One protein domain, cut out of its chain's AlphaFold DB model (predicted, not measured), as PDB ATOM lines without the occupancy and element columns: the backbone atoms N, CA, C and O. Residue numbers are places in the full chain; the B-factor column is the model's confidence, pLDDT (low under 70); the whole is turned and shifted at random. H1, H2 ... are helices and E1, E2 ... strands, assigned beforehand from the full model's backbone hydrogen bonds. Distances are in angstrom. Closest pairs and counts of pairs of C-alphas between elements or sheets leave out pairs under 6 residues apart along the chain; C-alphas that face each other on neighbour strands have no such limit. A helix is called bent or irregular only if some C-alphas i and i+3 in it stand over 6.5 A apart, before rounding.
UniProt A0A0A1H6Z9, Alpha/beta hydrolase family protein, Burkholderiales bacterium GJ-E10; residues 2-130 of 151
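Overview. This is residues 2 to 130 of the 151 residues of the protein "Alpha/beta hydrolase family protein" of Burkholderiales bacterium GJ-E10 (UniProt A0A0A1H6Z9). A small parallel sheet, E1 E2 E3, forms the core, with H4 packed over one face, H6 over the other and H1 packed on the E1 edge. Between E1 and E2 the chain makes a long excursion through H2 and H3, in which residues 45 to 51 stick out from the body. The printed part has 129 residues with six named helices and three named strands, in the order H1 E1 H2 H3 E2 H4 E3 H5 H6, and its class is mixed, helices and strands. It is compact, with a radius of gyration of the C-alphas of 14.7 A, and spans 45 by 31 by 25 A.

Along the chain. The strands are E1, residues 20 to 23, E2, residues 72 to 77, 16.9 A long, and E3, residues 98 to 103, 16.3 A long. H1 is residues 2 to 12, 15.5 A long, from C-alpha 2 at (-21.703, 11.053, -27.636). H4 is residues 85 to 94, 14.2 A long. H6, the longest helix, is residues 115 to 129, 21.1 A long, ending at C-alpha 129 at (-2.870, 20.674, -34.050). H2 is residues 40 to 46, H3 residues 62 to 67 and H5 residues 110 to 113. H3 is irregular: C-alphas 63 and 66 are 7.2 A apart.

Arrangement. E2 is the inner strand. E1 and E2 are parallel at 8 degrees, with N 73 and O 20 2.8 A apart, within hydrogen-bond range. E2 and E3 are parallel at 21 degrees, with N 74 and O 99 2.8 A apart. The domain has three layers, helices on both faces of a sheet: H1 and H4 on one face, H6 on the other. H4 lies over E2 and E3 at a height over the sheet of 8.6 A, along the strands; its closest C-alphas to E3 are Ala 92 and Ala 98, 5.2 A. H6 lies over E2 at a height of 9.7 A, along the strands at 22 degrees on the local plane; the closest C-alphas are Leu 73 and Phe 125, 7.2 A. H1 is on the sheet, its closest C-alphas to E1 being Gly 3 and Leu 22, 5.4 A. H5 only grazes the sheet with residues 110 to 111. H3 touches H4 at a steep tilt of 48 degrees, the same way, with the C-alphas of Leu 65 and Ala 94 5.7 A apart. H2 is not on the sheet and is apart from H1, H3 and H4, among others. E1, H2 H3, E2 and E2, H4, E3 are strand-helix-strand units, two parallel neighbour strands with helices between, each with a right-handed crossover. Every O i to N i+4 pair is within hydrogen-bond range in H1, H2, H4 and H6; H3 has 0 of 2, against 2 of 3 O i to N i+3 pairs, and H5 is too short for an O i to N i+4 pair.

Size, cuts and confidence. The two C-alphas farthest apart, Arg 45 and Asn 130, are 44.6 A apart. The printed part has no cut. The links E1 to H2, 16 residues, and H2 to H3, 15 residues, are long. The mean pLDDT of the printed part is 91.5, and residues 57 to 59 are under 70.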
ATOM      1  N   GLY A   2     -22.456   9.852 -28.046       85.06
ATOM      2  CA  GLY A   2     -21.703  11.053 -27.636       85.06
ATOM      3  C   GLY A   2     -21.230  11.943 -28.795       85.06
ATOM      4  O   GLY A   2     -21.238  13.161 -28.663       85.06
ATOM      5  N   GLY A   3     -20.922  11.361 -29.960       90.44
ATOM      6  CA  GLY A   3     -20.481  12.133 -31.122       90.44
ATOM      7  C   GLY A   3     -21.532  13.073 -31.723       90.44
ATOM      8  O   GLY A   3     -21.159  14.138 -32.192       90.44
ATOM      9  N   ILE A   4     -22.832  12.747 -31.657       89.31
ATOM     10  CA  ILE A   4     -23.895  13.670 -32.112       89.31
ATOM     11  C   ILE A   4     -23.918  14.912 -31.218       89.31
ATOM     12  O   ILE A   4     -23.961  16.035 -31.705       89.31
ATOM     13  N   VAL A   5     -23.842  14.708 -29.901       89.81
ATOM     14  CA  VAL A   5     -23.808  15.809 -28.929       89.81
ATOM     15  C   VAL A   5     -22.556  16.664 -29.128       89.81
ATOM     16  O   VAL A   5     -22.642  17.887 -29.092       89.81
ATOM     17  N   ALA A   6     -21.406  16.036 -29.378       94.12
ATOM     18  CA  ALA A   6     -20.160  16.745 -29.637       94.12
ATOM     19  C   ALA A   6     -20.225  17.594 -30.922       94.12
ATOM     20  O   ALA A   6     -19.812  18.752 -30.901       94.12
ATOM     21  N   LEU A   7     -20.793  17.054 -32.007       93.94
ATOM     22  CA  LEU A   7     -21.017  17.791 -33.256       93.94
ATOM     23  C   LEU A   7     -21.978  18.967 -33.057       93.94
ATOM     24  O   LEU A   7     -21.668  20.081 -33.462       93.94
ATOM     25  N   GLU A   8     -23.106  18.755 -32.379       92.44
ATOM     26  CA  GLU A   8     -24.058  19.824 -32.052       92.44
ATOM     27  C   GLU A   8     -23.408  20.949 -31.238       92.44
ATOM     28  O   GLU A   8     -23.630  22.126 -31.518       92.44
ATOM     29  N   LEU A   9     -22.569  20.614 -30.253       93.81
ATOM     30  CA  LEU A   9     -21.835  21.613 -29.474       93.81
ATOM     31  C   LEU A   9     -20.842  22.395 -30.339       93.81
ATOM     32  O   LEU A   9     -20.792  23.619 -30.225       93.81
ATOM     33  N   ALA A  10     -20.097  21.717 -31.212       94.69
ATOM     34  CA  ALA A  10     -19.153  22.361 -32.123       94.69
ATOM     35  C   ALA A  10     -19.851  23.270 -33.149       94.69
ATOM     36  O   ALA A  10     -19.344  24.343 -33.454       94.69
ATOM     37  N   LEU A  11     -21.033  22.878 -33.635       93.62
ATOM     38  CA  LEU A  11     -21.836  23.675 -34.566       93.62
ATOM     39  C   LEU A  11     -22.495  24.887 -33.898       93.62
ATOM     40  O   LEU A  11     -22.637  25.933 -34.524       93.62
ATOM     41  N   ARG A  12     -22.951  24.751 -32.649       95.00
ATOM     42  CA  ARG A  12     -23.662  25.824 -31.931       95.00
ATOM     43  C   ARG A  12     -22.728  26.825 -31.262       95.00
ATOM     44  O   ARG A  12     -23.119  27.974 -31.097       95.00
ATOM     45  N   PHE A  13     -21.545  26.383 -30.841       94.81
ATOM     46  CA  PHE A  13     -20.584  27.187 -30.083       94.81
ATOM     47  C   PHE A  13     -19.160  27.014 -30.633       94.81
ATOM     48  O   PHE A  13     -18.270  26.558 -29.902       94.81
ATOM     49  N   PRO A  14     -18.928  27.331 -31.921       92.44
ATOM     50  CA  PRO A  14     -17.650  27.081 -32.588       92.44
ATOM     51  C   PRO A  14     -16.469  27.782 -31.904       92.44
ATOM     52  O   PRO A  14     -15.358  27.267 -31.908       92.44
ATOM     53  N   GLU A  15     -16.698  28.920 -31.249       91.94
ATOM     54  CA  GLU A  15     -15.687  29.668 -30.498       91.94
ATOM     55  C   GLU A  15     -15.260  29.011 -29.174       91.94
ATOM     56  O   GLU A  15     -14.243  29.395 -28.598       91.94
ATOM     57  N   ARG A  16     -16.023  28.030 -28.672       93.12
ATOM     58  CA  ARG A  16     -15.730  27.320 -27.413       93.12
ATOM     59  C   ARG A  16     -15.081  25.957 -27.612       93.12
ATOM     60  O   ARG A  16     -14.662  25.335 -26.636       93.12
ATOM     61  N   VAL A  17     -15.001  25.486 -28.851       94.38
ATOM     62  CA  VAL A  17     -14.402  24.200 -29.197       94.38
ATOM     63  C   VAL A  17     -13.096  24.469 -29.926       94.38
ATOM     64  O   VAL A  17     -13.069  25.168 -30.927       94.38
ATOM     65  N   THR A  18     -11.991  23.918 -29.426       94.25
ATOM     66  CA  THR A  18     -10.685  24.042 -30.095       94.25
ATOM     67  C   THR A  18     -10.359  22.825 -30.951       94.25
ATOM     68  O   THR A  18      -9.665  22.950 -31.953       94.25
ATOM     69  N   HIS A  19     -10.853  21.654 -30.546       96.44
ATOM     70  CA  HIS A  19     -10.613  20.361 -31.170       96.44
ATOM     71  C   HIS A  19     -11.851  19.486 -31.005       96.44
ATOM     72  O   HIS A  19     -12.521  19.543 -29.971       96.44
ATOM     73  N   LEU A  20     -12.109  18.632 -31.989       97.44
ATOM     74  CA  LEU A  20     -13.175  17.643 -31.937       97.44
ATOM     75  C   LEU A  20     -12.586  16.233 -32.038       97.44
ATOM     76  O   LEU A  20     -11.728  15.967 -32.874       97.44
ATOM     77  N   VAL A  21     -13.052  15.316 -31.188       97.56
ATOM     78  CA  VAL A  21     -12.707  13.891 -31.263       97.56
ATOM     79  C   VAL A  21     -13.998  13.090 -31.307       97.56
ATOM     80  O   VAL A  21     -14.833  13.213 -30.411       97.56
ATOM     81  N   LEU A  22     -14.163  12.274 -32.345       97.06
ATOM     82  CA  LEU A  22     -15.318  11.407 -32.537       97.06
ATOM     83  C   LEU A  22     -14.860   9.950 -32.601       97.06
ATOM     84  O   LEU A  22     -13.976   9.604 -33.380       97.06
ATOM     85  N   THR A  23     -15.501   9.092 -31.813       96.44
ATOM     86  CA  THR A  23     -15.168   7.665 -31.718       96.44
ATOM     87  C   THR A  23     -16.409   6.839 -32.013       96.44
ATOM     88  O   THR A  23     -17.424   7.081 -31.354       96.44
ATOM     89  N   ALA A  24     -16.323   5.909 -32.975       92.38
ATOM     90  CA  ALA A  24     -17.355   4.911 -33.297       92.38
ATOM     91  C   ALA A  24     -18.794   5.457 -33.140       92.38
ATOM     92  O   ALA A  24     -19.579   5.035 -32.293       92.38
ATOM     93  N   THR A  25     -19.119   6.516 -33.882       91.38
ATOM     94  CA  THR A  25     -20.369   7.273 -33.723       91.38
ATOM     95  C   THR A  25     -21.123   7.350 -35.037       91.38
ATOM     96  O   THR A  25     -20.512   7.432 -36.092       91.38
ATOM     97  N   SER A  26     -22.451   7.447 -34.983       85.69
ATOM     98  CA  SER A  26     -23.250   7.680 -36.189       85.69
ATOM     99  C   SER A  26     -23.012   9.050 -36.824       85.69
ATOM    100  O   SER A  26     -23.246   9.226 -38.010       85.69
ATOM    101  N   GLY A  27     -22.584  10.044 -36.037       82.12
ATOM    102  CA  GLY A  27     -22.291  11.388 -36.547       82.12
ATOM    103  C   GLY A  27     -23.513  12.161 -37.062       82.12
ATOM    104  O   GLY A  27     -23.337  13.185 -37.707       82.12
ATOM    105  N   GLY A  28     -24.732  11.682 -36.783       82.25
ATOM    106  CA  GLY A  28     -25.962  12.234 -37.363       82.25
ATOM    107  C   GLY A  28     -26.165  11.848 -38.832       82.25
ATOM    108  O   GLY A  28     -26.812  12.583 -39.568       82.25
ATOM    109  N   LEU A  29     -25.555  10.741 -39.268       84.19
ATOM    110  CA  LEU A  29     -25.724  10.153 -40.595       84.19
ATOM    111  C   LEU A  29     -26.685   8.960 -40.536       84.19
ATOM    112  O   LEU A  29     -26.755   8.265 -39.517       84.19
ATOM    113  N   ASP A  30     -27.323   8.661 -41.669       85.88
ATOM    114  CA  ASP A  30     -27.980   7.372 -41.892       85.88
ATOM    115  C   ASP A  30     -26.917   6.267 -42.007       85.88
ATOM    116  O   ASP A  30     -26.374   5.967 -43.071       85.88
ATOM    117  N   VAL A  31     -26.590   5.662 -40.867       84.19
ATOM    118  CA  VAL A  31     -25.597   4.586 -40.802       84.19
ATOM    119  C   VAL A  31     -26.080   3.294 -41.459       84.19
ATOM    120  O   VAL A  31     -25.245   2.480 -41.851       84.19
ATOM    121  N   ALA A  32     -27.395   3.094 -41.615       84.94
ATOM    122  CA  ALA A  32     -27.927   1.913 -42.291       84.94
ATOM    123  C   ALA A  32     -27.610   1.975 -43.791       84.94
ATOM    124  O   ALA A  32     -27.111   0.997 -44.350       84.94
ATOM    125  N   ALA A  33     -27.759   3.151 -44.413       85.62
ATOM    126  CA  ALA A  33     -27.306   3.398 -45.785       85.62
ATOM    127  C   ALA A  33     -25.784   3.230 -45.966       85.62
ATOM    128  O   ALA A  33     -25.305   3.025 -47.081       85.62
ATOM    129  N   LEU A  34     -25.020   3.284 -44.871       85.38
ATOM    130  CA  LEU A  34     -23.570   3.086 -44.851       85.38
ATOM    131  C   LEU A  34     -23.158   1.656 -44.458       85.38
ATOM    132  O   LEU A  34     -21.966   1.391 -44.315       85.38
ATOM    133  N   GLY A  35     -24.104   0.721 -44.334       86.19
ATOM    134  CA  GLY A  35     -23.830  -0.702 -44.107       86.19
ATOM    135  C   GLY A  35     -23.777  -1.128 -42.640       86.19
ATOM    136  O   GLY A  35     -23.194  -2.167 -42.337       86.19
ATOM    137  N   ALA A  36     -24.338  -0.337 -41.719       86.69
ATOM    138  CA  ALA A  36     -24.446  -0.741 -40.321       86.69
ATOM    139  C   ALA A  36     -25.399  -1.932 -40.160       86.69
ATOM    140  O   ALA A  36     -26.448  -1.997 -40.804       86.69
ATOM    141  N   ALA A  37     -25.059  -2.847 -39.256       86.12
ATOM    142  CA  ALA A  37     -25.931  -3.947 -38.877       86.12
ATOM    143  C   ALA A  37     -27.194  -3.431 -38.168       86.12
ATOM    144  O   ALA A  37     -27.157  -2.441 -37.430       86.12
ATOM    145  N   ASP A  38     -28.314  -4.138 -38.330       85.00
ATOM    146  CA  ASP A  38     -29.521  -3.856 -37.555       85.00
ATOM    147  C   ASP A  38     -29.440  -4.514 -36.170       85.00
ATOM    148  O   ASP A  38     -29.831  -5.659 -35.965       85.00
ATOM    149  N   TRP A  39     -28.895  -3.776 -35.205       84.31
ATOM    150  CA  TRP A  39     -28.740  -4.209 -33.810       84.31
ATOM    151  C   TRP A  39     -29.919  -3.798 -32.915       84.31
ATOM    152  O   TRP A  39     -30.009  -4.223 -31.761       84.31
ATOM    153  N   ARG A  40     -30.823  -2.940 -33.406       85.50
ATOM    154  CA  ARG A  40     -31.799  -2.221 -32.567       85.50
ATOM    155  C   ARG A  40     -32.810  -3.162 -31.922       85.50
ATOM    156  O   ARG A  40     -33.122  -3.009 -30.742       85.50
ATOM    157  N   GLN A  41     -33.308  -4.134 -32.684       83.62
ATOM    158  CA  GLN A  41     -34.299  -5.100 -32.206       83.62
ATOM    159  C   GLN A  41     -33.728  -6.011 -31.115       83.62
ATOM    160  O   GLN A  41     -34.356  -6.188 -30.071       83.62
ATOM    161  N   ASP A  42     -32.525  -6.552 -31.321       85.62
ATOM    162  CA  ASP A  42     -31.843  -7.367 -30.310       85.62
ATOM    163  C   ASP A  42     -31.511  -6.556 -29.061       85.62
ATOM    164  O   ASP A  42     -31.757  -7.000 -27.941       85.62
ATOM    165  N   PHE A  43     -31.052  -5.320 -29.237       85.94
ATOM    166  CA  PHE A  43     -30.749  -4.437 -28.121       85.94
ATOM    167  C   PHE A  43     -31.990  -4.094 -27.285       85.94
ATOM    168  O   PHE A  43     -31.932  -4.139 -26.056       85.94
ATOM    169  N   LEU A  44     -33.135  -3.812 -27.915       86.62
ATOM    170  CA  LEU A  44     -34.399  -3.603 -27.200       86.62
ATOM    171  C   LEU A  44     -34.859  -4.858 -26.448       86.62
ATOM    172  O   LEU A  44     -35.399  -4.736 -25.349       86.62
ATOM    173  N   ARG A  45     -34.630  -6.055 -27.005       88.62
ATOM    174  CA  ARG A  45     -34.918  -7.323 -26.315       88.62
ATOM    175  C   ARG A  45     -34.050  -7.501 -25.071       88.62
ATOM    176  O   ARG A  45     -34.570  -7.870 -24.021       88.62
ATOM    177  N   SER A  46     -32.750  -7.227 -25.172       90.75
ATOM    178  CA  SER A  46     -31.809  -7.352 -24.050       90.75
ATOM    179  C   SER A  46     -31.982  -6.258 -22.995       90.75
ATOM    180  O   SER A  46     -31.755  -6.502 -21.810       90.75
ATOM    181  N   PHE A  47     -32.414  -5.062 -23.399       87.69
ATOM    182  CA  PHE A  47     -32.557  -3.901 -22.522       87.69
ATOM    183  C   PHE A  47     -33.934  -3.229 -22.685       87.69
ATOM    184  O   PHE A  47     -34.024  -2.085 -23.139       87.69
ATOM    185  N   PRO A  48     -35.030  -3.879 -22.251       87.75
ATOM    186  CA  PRO A  48     -36.400  -3.429 -22.531       87.75
ATOM    187  C   PRO A  48     -36.789  -2.113 -21.845       87.75
ATOM    188  O   PRO A  48     -37.784  -1.492 -22.204       87.75
ATOM    189  N   ARG A  49     -36.015  -1.674 -20.842       91.00
ATOM    190  CA  ARG A  49     -36.213  -0.393 -20.139       91.00
ATOM    191  C   ARG A  49     -35.344   0.739 -20.686       91.00
ATOM    192  O   ARG A  49     -35.359   1.836 -20.130       91.00
ATOM    193  N   THR A  50     -34.568   0.484 -21.736       85.50
ATOM    194  CA  THR A  50     -33.768   1.521 -22.376       85.50
ATOM    195  C   THR A  50     -34.677   2.574 -22.992       85.50
ATOM    196  O   THR A  50     -35.689   2.264 -23.620       85.50
ATOM    197  N   ALA A  51     -34.321   3.842 -22.807       82.81
ATOM    198  CA  ALA A  51     -35.055   4.935 -23.411       82.81
ATOM    199  C   ALA A  51     -35.065   4.792 -24.942       82.81
ATOM    200  O   ALA A  51     -34.018   4.611 -25.564       82.81
ATOM    201  N   ARG A  52     -36.256   4.897 -25.544       80.12
ATOM    202  CA  ARG A  52     -36.474   4.630 -26.976       80.12
ATOM    203  C   ARG A  52     -35.599   5.474 -27.900       80.12
ATOM    204  O   ARG A  52     -35.139   4.977 -28.922       80.12
ATOM    205  N   TRP A  53     -35.250   6.687 -27.479       75.50
ATOM    206  CA  TRP A  53     -34.351   7.568 -28.224       75.50
ATOM    207  C   TRP A  53     -32.962   6.971 -28.501       75.50
ATOM    208  O   TRP A  53     -32.238   7.508 -29.329       75.50
ATOM    209  N   ILE A  54     -32.534   5.921 -27.787       74.88
ATOM    210  CA  ILE A  54     -31.249   5.242 -28.037       74.88
ATOM    211  C   ILE A  54     -31.265   4.476 -29.363       74.88
ATOM    212  O   ILE A  54     -30.225   4.359 -30.006       74.88
ATOM    213  N   VAL A  55     -32.432   3.972 -29.763       77.38
ATOM    214  CA  VAL A  55     -32.616   3.189 -30.991       77.38
ATOM    215  C   VAL A  55     -33.392   3.946 -32.065       77.38
ATOM    216  O   VAL A  55     -33.296   3.598 -33.238       77.38
ATOM    217  N   GLU A  56     -34.145   4.974 -31.682       74.06
ATOM    218  CA  GLU A  56     -34.803   5.881 -32.618       74.06
ATOM    219  C   GLU A  56     -33.773   6.791 -33.291       74.06
ATOM    220  O   GLU A  56     -32.786   7.212 -32.681       74.06
ATOM    221  N   ASP A  57     -34.001   7.045 -34.577       61.81
ATOM    222  CA  ASP A  57     -33.078   7.787 -35.419       61.81
ATOM    223  C   ASP A  57     -32.922   9.239 -34.944       61.81
ATOM    224  O   ASP A  57     -33.849   9.850 -34.404       61.81
ATOM    225  N   LYS A  58     -31.709   9.769 -35.073       68.69
ATOM    226  CA  LYS A  58     -31.266  10.997 -34.404       68.69
ATOM    227  C   LYS A  58     -30.551  11.916 -35.400       68.69
ATOM    228  O   LYS A  58     -29.899  11.408 -36.298       68.69
ATOM    229  N   PRO A  59     -30.678  13.245 -35.211       67.06
ATOM    230  CA  PRO A  59     -30.715  14.308 -36.226       67.06
ATOM    231  C   PRO A  59     -29.799  14.145 -37.439       67.06
ATOM    232  O   PRO A  59     -28.628  13.809 -37.284       67.06
ATOM    233  N   ASP A  60     -30.323  14.512 -38.613       82.12
ATOM    234  CA  ASP A  60     -29.548  14.660 -39.846       82.12
ATOM    235  C   ASP A  60     -28.635  15.888 -39.745       82.12
ATOM    236  O   ASP A  60     -29.065  17.039 -39.869       82.12
ATOM    237  N   LEU A  61     -27.359  15.625 -39.469       85.12
ATOM    238  CA  LEU A  61     -26.307  16.639 -39.429       85.12
ATOM    239  C   LEU A  61     -25.475  16.654 -40.712       85.12
ATOM    240  O   LEU A  61     -24.575  17.489 -40.823       85.12
ATOM    241  N   GLY A  62     -25.765  15.776 -41.680       84.38
ATOM    242  CA  GLY A  62     -24.922  15.537 -42.851       84.38
ATOM    243  C   GLY A  62     -24.625  16.812 -43.637       84.38
ATOM    244  O   GLY A  62     -23.467  17.116 -43.925       84.38
ATOM    245  N   ALA A  63     -25.655  17.627 -43.886       88.31
ATOM    246  CA  ALA A  63     -25.527  18.894 -44.611       88.31
ATOM    247  C   ALA A  63     -24.651  19.940 -43.893       88.31
ATOM    248  O   ALA A  63     -24.118  20.845 -44.534       88.31
ATOM    249  N   ARG A  64     -24.489  19.819 -42.571       93.12
ATOM    250  CA  ARG A  64     -23.802  20.798 -41.718       93.12
ATOM    251  C   ARG A  64     -22.380  20.397 -41.346       93.12
ATOM    252  O   ARG A  64     -21.654  21.204 -40.775       93.12
ATOM    253  N   LEU A  65     -21.940  19.182 -41.679       93.81
ATOM    254  CA  LEU A  65     -20.594  18.698 -41.340       93.81
ATOM    255  C   LEU A  65     -19.476  19.604 -41.886       93.81
ATOM    256  O   LEU A  65     -18.452  19.785 -41.230       93.81
ATOM    257  N   GLN A  66     -19.711  20.248 -43.032       94.25
ATOM    258  CA  GLN A  66     -18.781  21.194 -43.661       94.25
ATOM    259  C   GLN A  66     -18.614  22.512 -42.878       94.25
ATOM    260  O   GLN A  66     -17.665  23.259 -43.131       94.25
ATOM    261  N   GLU A  67     -19.519  22.818 -41.938       95.19
ATOM    262  CA  GLU A  67     -19.426  23.981 -41.043       95.19
ATOM    263  C   GLU A  67     -18.409  23.759 -39.908       95.19
ATOM    264  O   GLU A  67     -17.967  24.724 -39.282       95.19
ATOM    265  N   ILE A  68     -18.000  22.511 -39.641       96.06
ATOM    266  CA  ILE A  68     -16.997  22.200 -38.617       96.06
ATOM    267  C   ILE A  68     -15.631  22.745 -39.054       96.06
ATOM    268  O   ILE A  68     -14.974  22.209 -39.946       96.06
ATOM    269  N   GLY A  69     -15.204  23.832 -38.406       93.06
ATOM    270  CA  GLY A  69     -13.957  24.540 -38.719       93.06
ATOM    271  C   GLY A  69     -12.750  24.169 -37.854       93.06
ATOM    272  O   GLY A  69     -11.666  24.705 -38.075       93.06
ATOM    273  N   VAL A  70     -12.929  23.297 -36.860       95.06
ATOM    274  CA  VAL A  70     -11.868  22.895 -35.924       95.06
ATOM    275  C   VAL A  70     -11.185  21.607 -36.385       95.06
ATOM    276  O   VAL A  70     -11.849  20.758 -36.992       95.06
ATOM    277  N   PRO A  71      -9.899  21.405 -36.042       97.50
ATOM    278  CA  PRO A  71      -9.252  20.119 -36.237       97.50
ATOM    279  C   PRO A  71     -10.098  19.004 -35.619       97.50
ATOM    280  O   PRO A  71     -10.469  19.061 -34.439       97.50
ATOM    281  N   THR A  72     -10.364  17.968 -36.409       98.12
ATOM    282  CA  THR A  72     -11.204  16.838 -36.021       98.12
ATOM    283  C   THR A  72     -10.445  15.519 -36.143       98.12
ATOM    284  O   THR A  72      -9.859  15.203 -37.175       98.12
ATOM    285  N   LEU A  73     -10.476  14.712 -35.088       98.50
ATOM    286  CA  LEU A  73      -9.956  13.350 -35.083       98.50
ATOM    287  C   LEU A  73     -11.115  12.358 -35.059       98.50
ATOM    288  O   LEU A  73     -12.003  12.448 -34.214       98.50
ATOM    289  N   LEU A  74     -11.065  11.382 -35.957       98.44
ATOM    290  CA  LEU A  74     -12.011  10.279 -36.031       98.44
ATOM    291  C   LEU A  74     -11.284   8.988 -35.641       98.44
ATOM    292  O   LEU A  74     -10.220   8.688 -36.186       98.44
ATOM    293  N   LEU A  75     -11.843   8.237 -34.696       98.44
ATOM    294  CA  LEU A  75     -11.278   6.993 -34.170       98.44
ATOM    295  C   LEU A  75     -12.233   5.836 -34.458       98.44
ATOM    296  O   LEU A  75     -13.369   5.843 -33.977       98.44
ATOM    297  N   TRP A  76     -11.779   4.860 -35.241       98.25
ATOM    298  CA  TRP A  76     -12.634   3.787 -35.750       98.25
ATOM    299  C   TRP A  76     -11.975   2.420 -35.681       98.25
ATOM    300  O   TRP A  76     -10.786   2.299 -35.941       98.25
ATOM    301  N   GLY A  77     -12.755   1.391 -35.369       97.88
ATOM    302  CA  GLY A  77     -12.352   0.004 -35.548       97.88
ATOM    303  C   GLY A  77     -12.756  -0.474 -36.939       97.88
ATOM    304  O   GLY A  77     -13.815  -0.076 -37.426       97.88
ATOM    305  N   ASP A  78     -11.927  -1.283 -37.601       97.06
ATOM    306  CA  ASP A  78     -12.271  -1.837 -38.923       97.06
ATOM    307  C   ASP A  78     -13.275  -3.002 -38.864       97.06
ATOM    308  O   ASP A  78     -13.876  -3.344 -39.882       97.06
ATOM    309  N   ALA A  79     -13.507  -3.553 -37.672       96.44
ATOM    310  CA  ALA A  79     -14.440  -4.639 -37.408       96.44
ATOM    311  C   ALA A  79     -15.711  -4.165 -36.678       96.44
ATOM    312  O   ALA A  79     -16.399  -4.981 -36.074       96.44
ATOM    313  N   ASP A  80     -16.032  -2.864 -36.702       95.56
ATOM    314  CA  ASP A  80     -17.237  -2.304 -36.072       95.56
ATOM    315  C   ASP A  80     -18.503  -2.609 -36.907       95.56
ATOM    316  O   ASP A  80     -18.666  -2.050 -37.992       95.56
ATOM    317  N   PRO A  81     -19.441  -3.451 -36.423       91.62
ATOM    318  CA  PRO A  81     -20.678  -3.735 -37.147       91.62
ATOM    319  C   PRO A  81     -21.791  -2.713 -36.859       91.62
ATOM    320  O   PRO A  81     -22.782  -2.663 -37.582       91.62
ATOM    321  N   ILE A  82     -21.668  -1.914 -35.794       90.44
ATOM    322  CA  ILE A  82     -22.686  -0.959 -35.326       90.44
ATOM    323  C   ILE A  82     -22.512   0.386 -36.029       90.44
ATOM    324  O   ILE A  82     -23.490   1.017 -36.431       90.44
ATOM    325  N   SER A  83     -21.265   0.828 -36.168       92.56
ATOM    326  CA  SER A  83     -20.878   2.026 -36.896       92.56
ATOM    327  C   SER A  83     -19.727   1.672 -37.835       92.56
ATOM    328  O   SER A  83     -18.570   1.878 -37.485       92.56
ATOM    329  N   PRO A  84     -20.002   1.137 -39.029       93.94
ATOM    330  CA  PRO A  84     -18.959   0.604 -39.895       93.94
ATOM    331  C   PRO A  84     -17.933   1.663 -40.318       93.94
ATOM    332  O   PRO A  84     -18.230   2.864 -40.290       93.94
ATOM    333  N   PRO A  85     -16.727   1.251 -40.756       95.50
ATOM    334  CA  PRO A  85     -15.663   2.169 -41.184       95.50
ATOM    335  C   PRO A  85     -16.089   3.169 -42.259       95.50
ATOM    336  O   PRO A  85     -15.582   4.288 -42.300       95.50
ATOM    337  N   SER A  86     -17.056   2.800 -43.102       95.94
ATOM    338  CA  SER A  86     -17.706   3.679 -44.080       95.94
ATOM    339  C   SER A  86     -18.269   4.959 -43.453       95.94
ATOM    340  O   SER A  86     -18.171   6.018 -44.068       95.94
ATOM    341  N   VAL A  87     -18.782   4.904 -42.217       94.88
ATOM    342  CA  VAL A  87     -19.237   6.079 -41.455       94.88
ATOM    343  C   VAL A  87     -18.062   6.996 -41.133       94.88
ATOM    344  O   VAL A  87     -18.120   8.195 -41.406       94.88
ATOM    345  N   GLY A  88     -16.963   6.436 -40.619       96.31
ATOM    346  CA  GLY A  88     -15.732   7.183 -40.355       96.31
ATOM    347  C   GLY A  88     -15.153   7.819 -41.623       96.31
ATOM    348  O   GLY A  88     -14.770   8.987 -41.608       96.31
ATOM    349  N   HIS A  89     -15.151   7.091 -42.742       97.31
ATOM    350  CA  HIS A  89     -14.729   7.613 -44.044       97.31
ATOM    351  C   HIS A  89     -15.642   8.732 -44.557       97.31
ATOM    352  O   HIS A  89     -15.141   9.738 -45.056       97.31
ATOM    353  N   HIS A  90     -16.960   8.594 -44.405       95.94
ATOM    354  CA  HIS A  90     -17.914   9.622 -44.812       95.94
ATOM    355  C   HIS A  90     -17.718  10.914 -44.007       95.94
ATOM    356  O   HIS A  90     -17.622  11.995 -44.585       95.94
ATOM    357  N   LEU A  91     -17.566  10.805 -42.684       95.94
ATOM    358  CA  LEU A  91     -17.253  11.946 -41.819       95.94
ATOM    359  C   LEU A  91     -15.914  12.595 -42.195       95.94
ATOM    360  O   LEU A  91     -15.827  13.820 -42.244       95.94
ATOM    361  N   ALA A  92     -14.887  11.796 -42.499       97.25
ATOM    362  CA  ALA A  92     -13.577  12.302 -42.908       97.25
ATOM    363  C   ALA A  92     -13.635  13.089 -44.226       97.25
ATOM    364  O   ALA A  92     -12.913  14.067 -44.386       97.25
ATOM    365  N   ALA A  93     -14.493  12.673 -45.160       96.38
ATOM    366  CA  ALA A  93     -14.702  13.377 -46.422       96.38
ATOM    367  C   ALA A  93     -15.555  14.649 -46.258       96.38
ATOM    368  O   ALA A  93     -15.385  15.614 -47.003       96.38
ATOM    369  N   ALA A  94     -16.481  14.652 -45.297       95.56
ATOM    370  CA  ALA A  94     -17.421  15.747 -45.078       95.56
ATOM    371  C   ALA A  94     -16.896  16.856 -44.146       95.56
ATOM    372  O   ALA A  94     -17.410  17.970 -44.178       95.56
ATOM    373  N   ILE A  95     -15.895  16.575 -43.310       96.62
ATOM    374  CA  ILE A  95     -15.306  17.546 -42.379       96.62
ATOM    375  C   ILE A  95     -13.948  18.000 -42.925       96.62
ATOM    376  O   ILE A  95     -13.047  17.191 -43.130       96.62
ATOM    377  N   ARG A  96     -13.786  19.312 -43.133       92.00
ATOM    378  CA  ARG A  96     -12.643  19.899 -43.861       92.00
ATOM    379  C   ARG A  96     -11.268  19.558 -43.278       92.00
ATOM    380  O   ARG A  96     -10.334  19.336 -44.041       92.00
ATOM    381  N   ASP A  97     -11.131  19.569 -41.954       94.38
ATOM    382  CA  ASP A  97      -9.871  19.298 -41.244       94.38
ATOM    383  C   ASP A  97     -10.002  18.036 -40.383       94.38
ATOM    384  O   ASP A  97      -9.840  18.061 -39.162       94.38
ATOM    385  N   ALA A  98     -10.387  16.928 -41.022       97.62
ATOM    386  CA  ALA A  98     -10.539  15.639 -40.365       97.62
ATOM    387  C   ALA A  98      -9.364  14.692 -40.629       97.62
ATOM    388  O   ALA A  98      -8.866  14.549 -41.744       97.62
ATOM    389  N   GLN A  99      -8.963  13.971 -39.584       97.62
ATOM    390  CA  GLN A  99      -8.023  12.859 -39.657       97.62
ATOM    391  C   GLN A  99      -8.710  11.590 -39.165       97.62
ATOM    392  O   GLN A  99      -9.103  11.512 -38.003       97.62
ATOM    393  N   LEU A 100      -8.806  10.575 -40.023       98.25
ATOM    394  CA  LEU A 100      -9.293   9.253 -39.640       98.25
ATOM    395  C   LEU A 100      -8.135   8.366 -39.181       98.25
ATOM    396  O   LEU A 100      -7.123   8.240 -39.868       98.25
ATOM    397  N   ALA A 101      -8.285   7.749 -38.014       98.06
ATOM    398  CA  ALA A 101      -7.398   6.712 -37.515       98.06
ATOM    399  C   ALA A 101      -8.191   5.419 -37.314       98.06
ATOM    400  O   ALA A 101      -9.135   5.376 -36.521       98.06
ATOM    401  N   VAL A 102      -7.787   4.386 -38.051       97.88
ATOM    402  CA  VAL A 102      -8.408   3.062 -38.025       97.88
ATOM    403  C   VAL A 102      -7.561   2.118 -37.175       97.88
ATOM    404  O   VAL A 102      -6.339   2.085 -37.319       97.88
ATOM    405  N   PHE A 103      -8.212   1.373 -36.287       97.81
ATOM    406  CA  PHE A 103      -7.623   0.398 -35.378       97.81
ATOM    407  C   PHE A 103      -7.945  -1.011 -35.900       97.81
ATOM    408  O   PHE A 103      -9.110  -1.414 -35.839       97.81
ATOM    409  N   PRO A 104      -6.946  -1.747 -36.421       96.88
ATOM    410  CA  PRO A 104      -7.171  -3.070 -36.989       96.88
ATOM    411  C   PRO A 104      -7.723  -4.064 -35.964       96.88
ATOM    412  O   PRO A 104      -7.196  -4.176 -34.857       96.88
ATOM    413  N   GLY A 105      -8.773  -4.789 -36.340       96.31
ATOM    414  CA  GLY A 105      -9.463  -5.792 -35.531       96.31
ATOM    415  C   GLY A 105     -10.330  -5.243 -34.395       96.31
ATOM    416  O   GLY A 105     -10.929  -6.036 -33.671       96.31
ATOM    417  N   ALA A 106     -10.398  -3.923 -34.199       97.00
ATOM    418  CA  ALA A 106     -11.219  -3.330 -33.147       97.00
ATOM    419  C   ALA A 106     -12.691  -3.223 -33.577       97.00
ATOM    420  O   ALA A 106     -12.990  -2.954 -34.742       97.00
ATOM    421  N   ASP A 107     -13.603  -3.393 -32.621       95.12
ATOM    422  CA  ASP A 107     -15.046  -3.264 -32.818       95.12
ATOM    423  C   ASP A 107     -15.570  -1.895 -32.334       95.12
ATOM    424  O   ASP A 107     -14.809  -0.958 -32.067       95.12
ATOM    425  N   HIS A 108     -16.891  -1.772 -32.189       94.50
ATOM    426  CA  HIS A 108     -17.548  -0.564 -31.680       94.50
ATOM    427  C   HIS A 108     -17.042  -0.115 -30.295       94.50
ATOM    428  O   HIS A 108     -17.075   1.068 -29.953       94.50
ATOM    429  N   GLY A 109     -16.571  -1.063 -29.481       93.94
ATOM    430  CA  GLY A 109     -16.078  -0.858 -28.124       93.94
ATOM    431  C   GLY A 109     -14.625  -0.388 -28.041       93.94
ATOM    432  O   GLY A 109     -14.079  -0.362 -26.936       93.94
ATOM    433  N   LEU A 110     -13.993   0.010 -29.156       94.94
ATOM    434  CA  LEU A 110     -12.558   0.328 -29.231       94.94
ATOM    435  C   LEU A 110     -12.056   1.280 -28.131       94.94
ATOM    436  O   LEU A 110     -10.945   1.118 -27.636       94.94
ATOM    437  N   GLY A 111     -12.875   2.250 -27.708       91.94
ATOM    438  CA  GLY A 111     -12.515   3.207 -26.658       91.94
ATOM    439  C   GLY A 111     -12.280   2.555 -25.294       91.94
ATOM    440  O   GLY A 111     -11.426   3.007 -24.538       91.94
ATOM    441  N   ALA A 112     -13.023   1.490 -24.993       94.12
ATOM    442  CA  ALA A 112     -12.879   0.719 -23.763       94.12
ATOM    443  C   ALA A 112     -11.887  -0.439 -23.921       94.12
ATOM    444  O   ALA A 112     -11.195  -0.776 -22.966       94.12
ATOM    445  N   ALA A 113     -11.814  -1.036 -25.113       95.56
ATOM    446  CA  ALA A 113     -10.918  -2.154 -25.394       95.56
ATOM    447  C   ALA A 113      -9.447  -1.722 -25.523       95.56
ATOM    448  O   ALA A 113      -8.554  -2.463 -25.122       95.56
ATOM    449  N   LEU A 114      -9.191  -0.524 -26.064       96.19
ATOM    450  CA  LEU A 114      -7.852  -0.005 -26.367       96.19
ATOM    451  C   LEU A 114      -7.617   1.389 -25.746       96.19
ATOM    452  O   LEU A 114      -7.248   2.324 -26.465       96.19
ATOM    453  N   PRO A 115      -7.820   1.568 -24.427       96.25
ATOM    454  CA  PRO A 115      -7.840   2.888 -23.798       96.25
ATOM    455  C   PRO A 115      -6.513   3.638 -23.956       96.25
ATOM    456  O   PRO A 115      -6.525   4.822 -24.288       96.25
ATOM    457  N   ASP A 116      -5.378   2.949 -23.804       97.19
ATOM    458  CA  ASP A 116      -4.054   3.566 -23.918       97.19
ATOM    459  C   ASP A 116      -3.772   4.012 -25.352       97.19
ATOM    460  O   ASP A 116      -3.404   5.159 -25.579       97.19
ATOM    461  N   ALA A 117      -4.025   3.149 -26.342       96.19
ATOM    462  CA  ALA A 117      -3.797   3.473 -27.750       96.19
ATOM    463  C   ALA A 117      -4.696   4.627 -28.233       96.19
ATOM    464  O   ALA A 117      -4.263   5.484 -29.012       96.19
ATOM    465  N   VAL A 118      -5.939   4.667 -27.748       97.31
ATOM    466  CA  VAL A 118      -6.887   5.757 -27.996       97.31
ATOM    467  C   VAL A 118      -6.404   7.055 -27.357       97.31
ATOM    468  O   VAL A 118      -6.316   8.068 -28.052       97.31
ATOM    469  N   ALA A 119      -6.047   7.034 -26.070       97.31
ATOM    470  CA  ALA A 119      -5.549   8.206 -25.354       97.31
ATOM    471  C   ALA A 119      -4.291   8.776 -26.023       97.31
ATOM    472  O   ALA A 119      -4.214   9.974 -26.299       97.31
ATOM    473  N   ASP A 120      -3.356   7.906 -26.386       97.38
ATOM    474  CA  ASP A 120      -2.147   8.240 -27.125       97.38
ATOM    475  C   ASP A 120      -2.444   8.929 -28.461       97.38
ATOM    476  O   ASP A 120      -1.814   9.931 -28.820       97.38
ATOM    477  N   ARG A 121      -3.414   8.403 -29.222       97.38
ATOM    478  CA  ARG A 121      -3.801   8.982 -30.510       97.38
ATOM    479  C   ARG A 121      -4.420  10.367 -30.335       97.38
ATOM    480  O   ARG A 121      -4.095  11.256 -31.125       97.38
ATOM    481  N   VAL A 122      -5.246  10.553 -29.303       97.38
ATOM    482  CA  VAL A 122      -5.850  11.845 -28.942       97.38
ATOM    483  C   VAL A 122      -4.784  12.853 -28.521       97.38
ATOM    484  O   VAL A 122      -4.752  13.957 -29.060       97.38
ATOM    485  N   LEU A 123      -3.874  12.480 -27.618       96.62
ATOM    486  CA  LEU A 123      -2.812  13.368 -27.138       96.62
ATOM    487  C   LEU A 123      -1.904  13.826 -28.281       96.62
ATOM    488  O   LEU A 123      -1.678  15.025 -28.442       96.62
ATOM    489  N   ARG A 124      -1.446  12.894 -29.128       96.25
ATOM    490  CA  ARG A 124      -0.625  13.228 -30.303       96.25
ATOM    491  C   ARG A 124      -1.350  14.158 -31.268       96.25
ATOM    492  O   ARG A 124      -0.727  15.055 -31.831       96.25
ATOM    493  N   PHE A 125      -2.644  13.931 -31.480       97.12
ATOM    494  CA  PHE A 125      -3.460  14.786 -32.331       97.12
ATOM    495  C   PHE A 125      -3.526  16.208 -31.775       97.12
ATOM    496  O   PHE A 125      -3.070  17.122 -32.455       97.12
ATOM    497  N   VAL A 126      -3.975  16.370 -30.526       95.38
ATOM    498  CA  VAL A 126      -4.104  17.684 -29.882       95.38
ATOM    499  C   VAL A 126      -2.764  18.414 -29.871       95.38
ATOM    500  O   VAL A 126      -2.705  19.567 -30.275       95.38
ATOM    501  N   MET A 127      -1.668  17.755 -29.487       93.38
ATOM    502  CA  MET A 127      -0.340  18.381 -29.470       93.38
ATOM    503  C   MET A 127       0.108  18.867 -30.854       93.38
ATOM    504  O   MET A 127       0.708  19.933 -30.958       93.38
ATOM    505  N   LYS A 128      -0.187  18.109 -31.915       92.56
ATOM    506  CA  LYS A 128       0.187  18.462 -33.291       92.56
ATOM    507  C   LYS A 128      -0.645  19.619 -33.847       92.56
ATOM    508  O   LYS A 128      -0.133  20.403 -34.641       92.56
ATOM    509  N   THR A 129      -1.925  19.696 -33.487       92.25
ATOM    510  CA  THR A 129      -2.870  20.674 -34.050       92.25
ATOM    511  C   THR A 129      -3.084  21.896 -33.165       92.25
ATOM    512  O   THR A 129      -3.732  22.848 -33.598       92.25
ATOM    513  N   ASN A 130      -2.512  21.912 -31.958       83.31
ATOM    514  CA  ASN A 130      -2.576  23.057 -31.062       83.31
ATOM    515  C   ASN A 130      -1.867  24.264 -31.696       83.31
ATOM    516  O   ASN A 130      -0.637  24.347 -31.721       83.31
TER     517      ASN A 130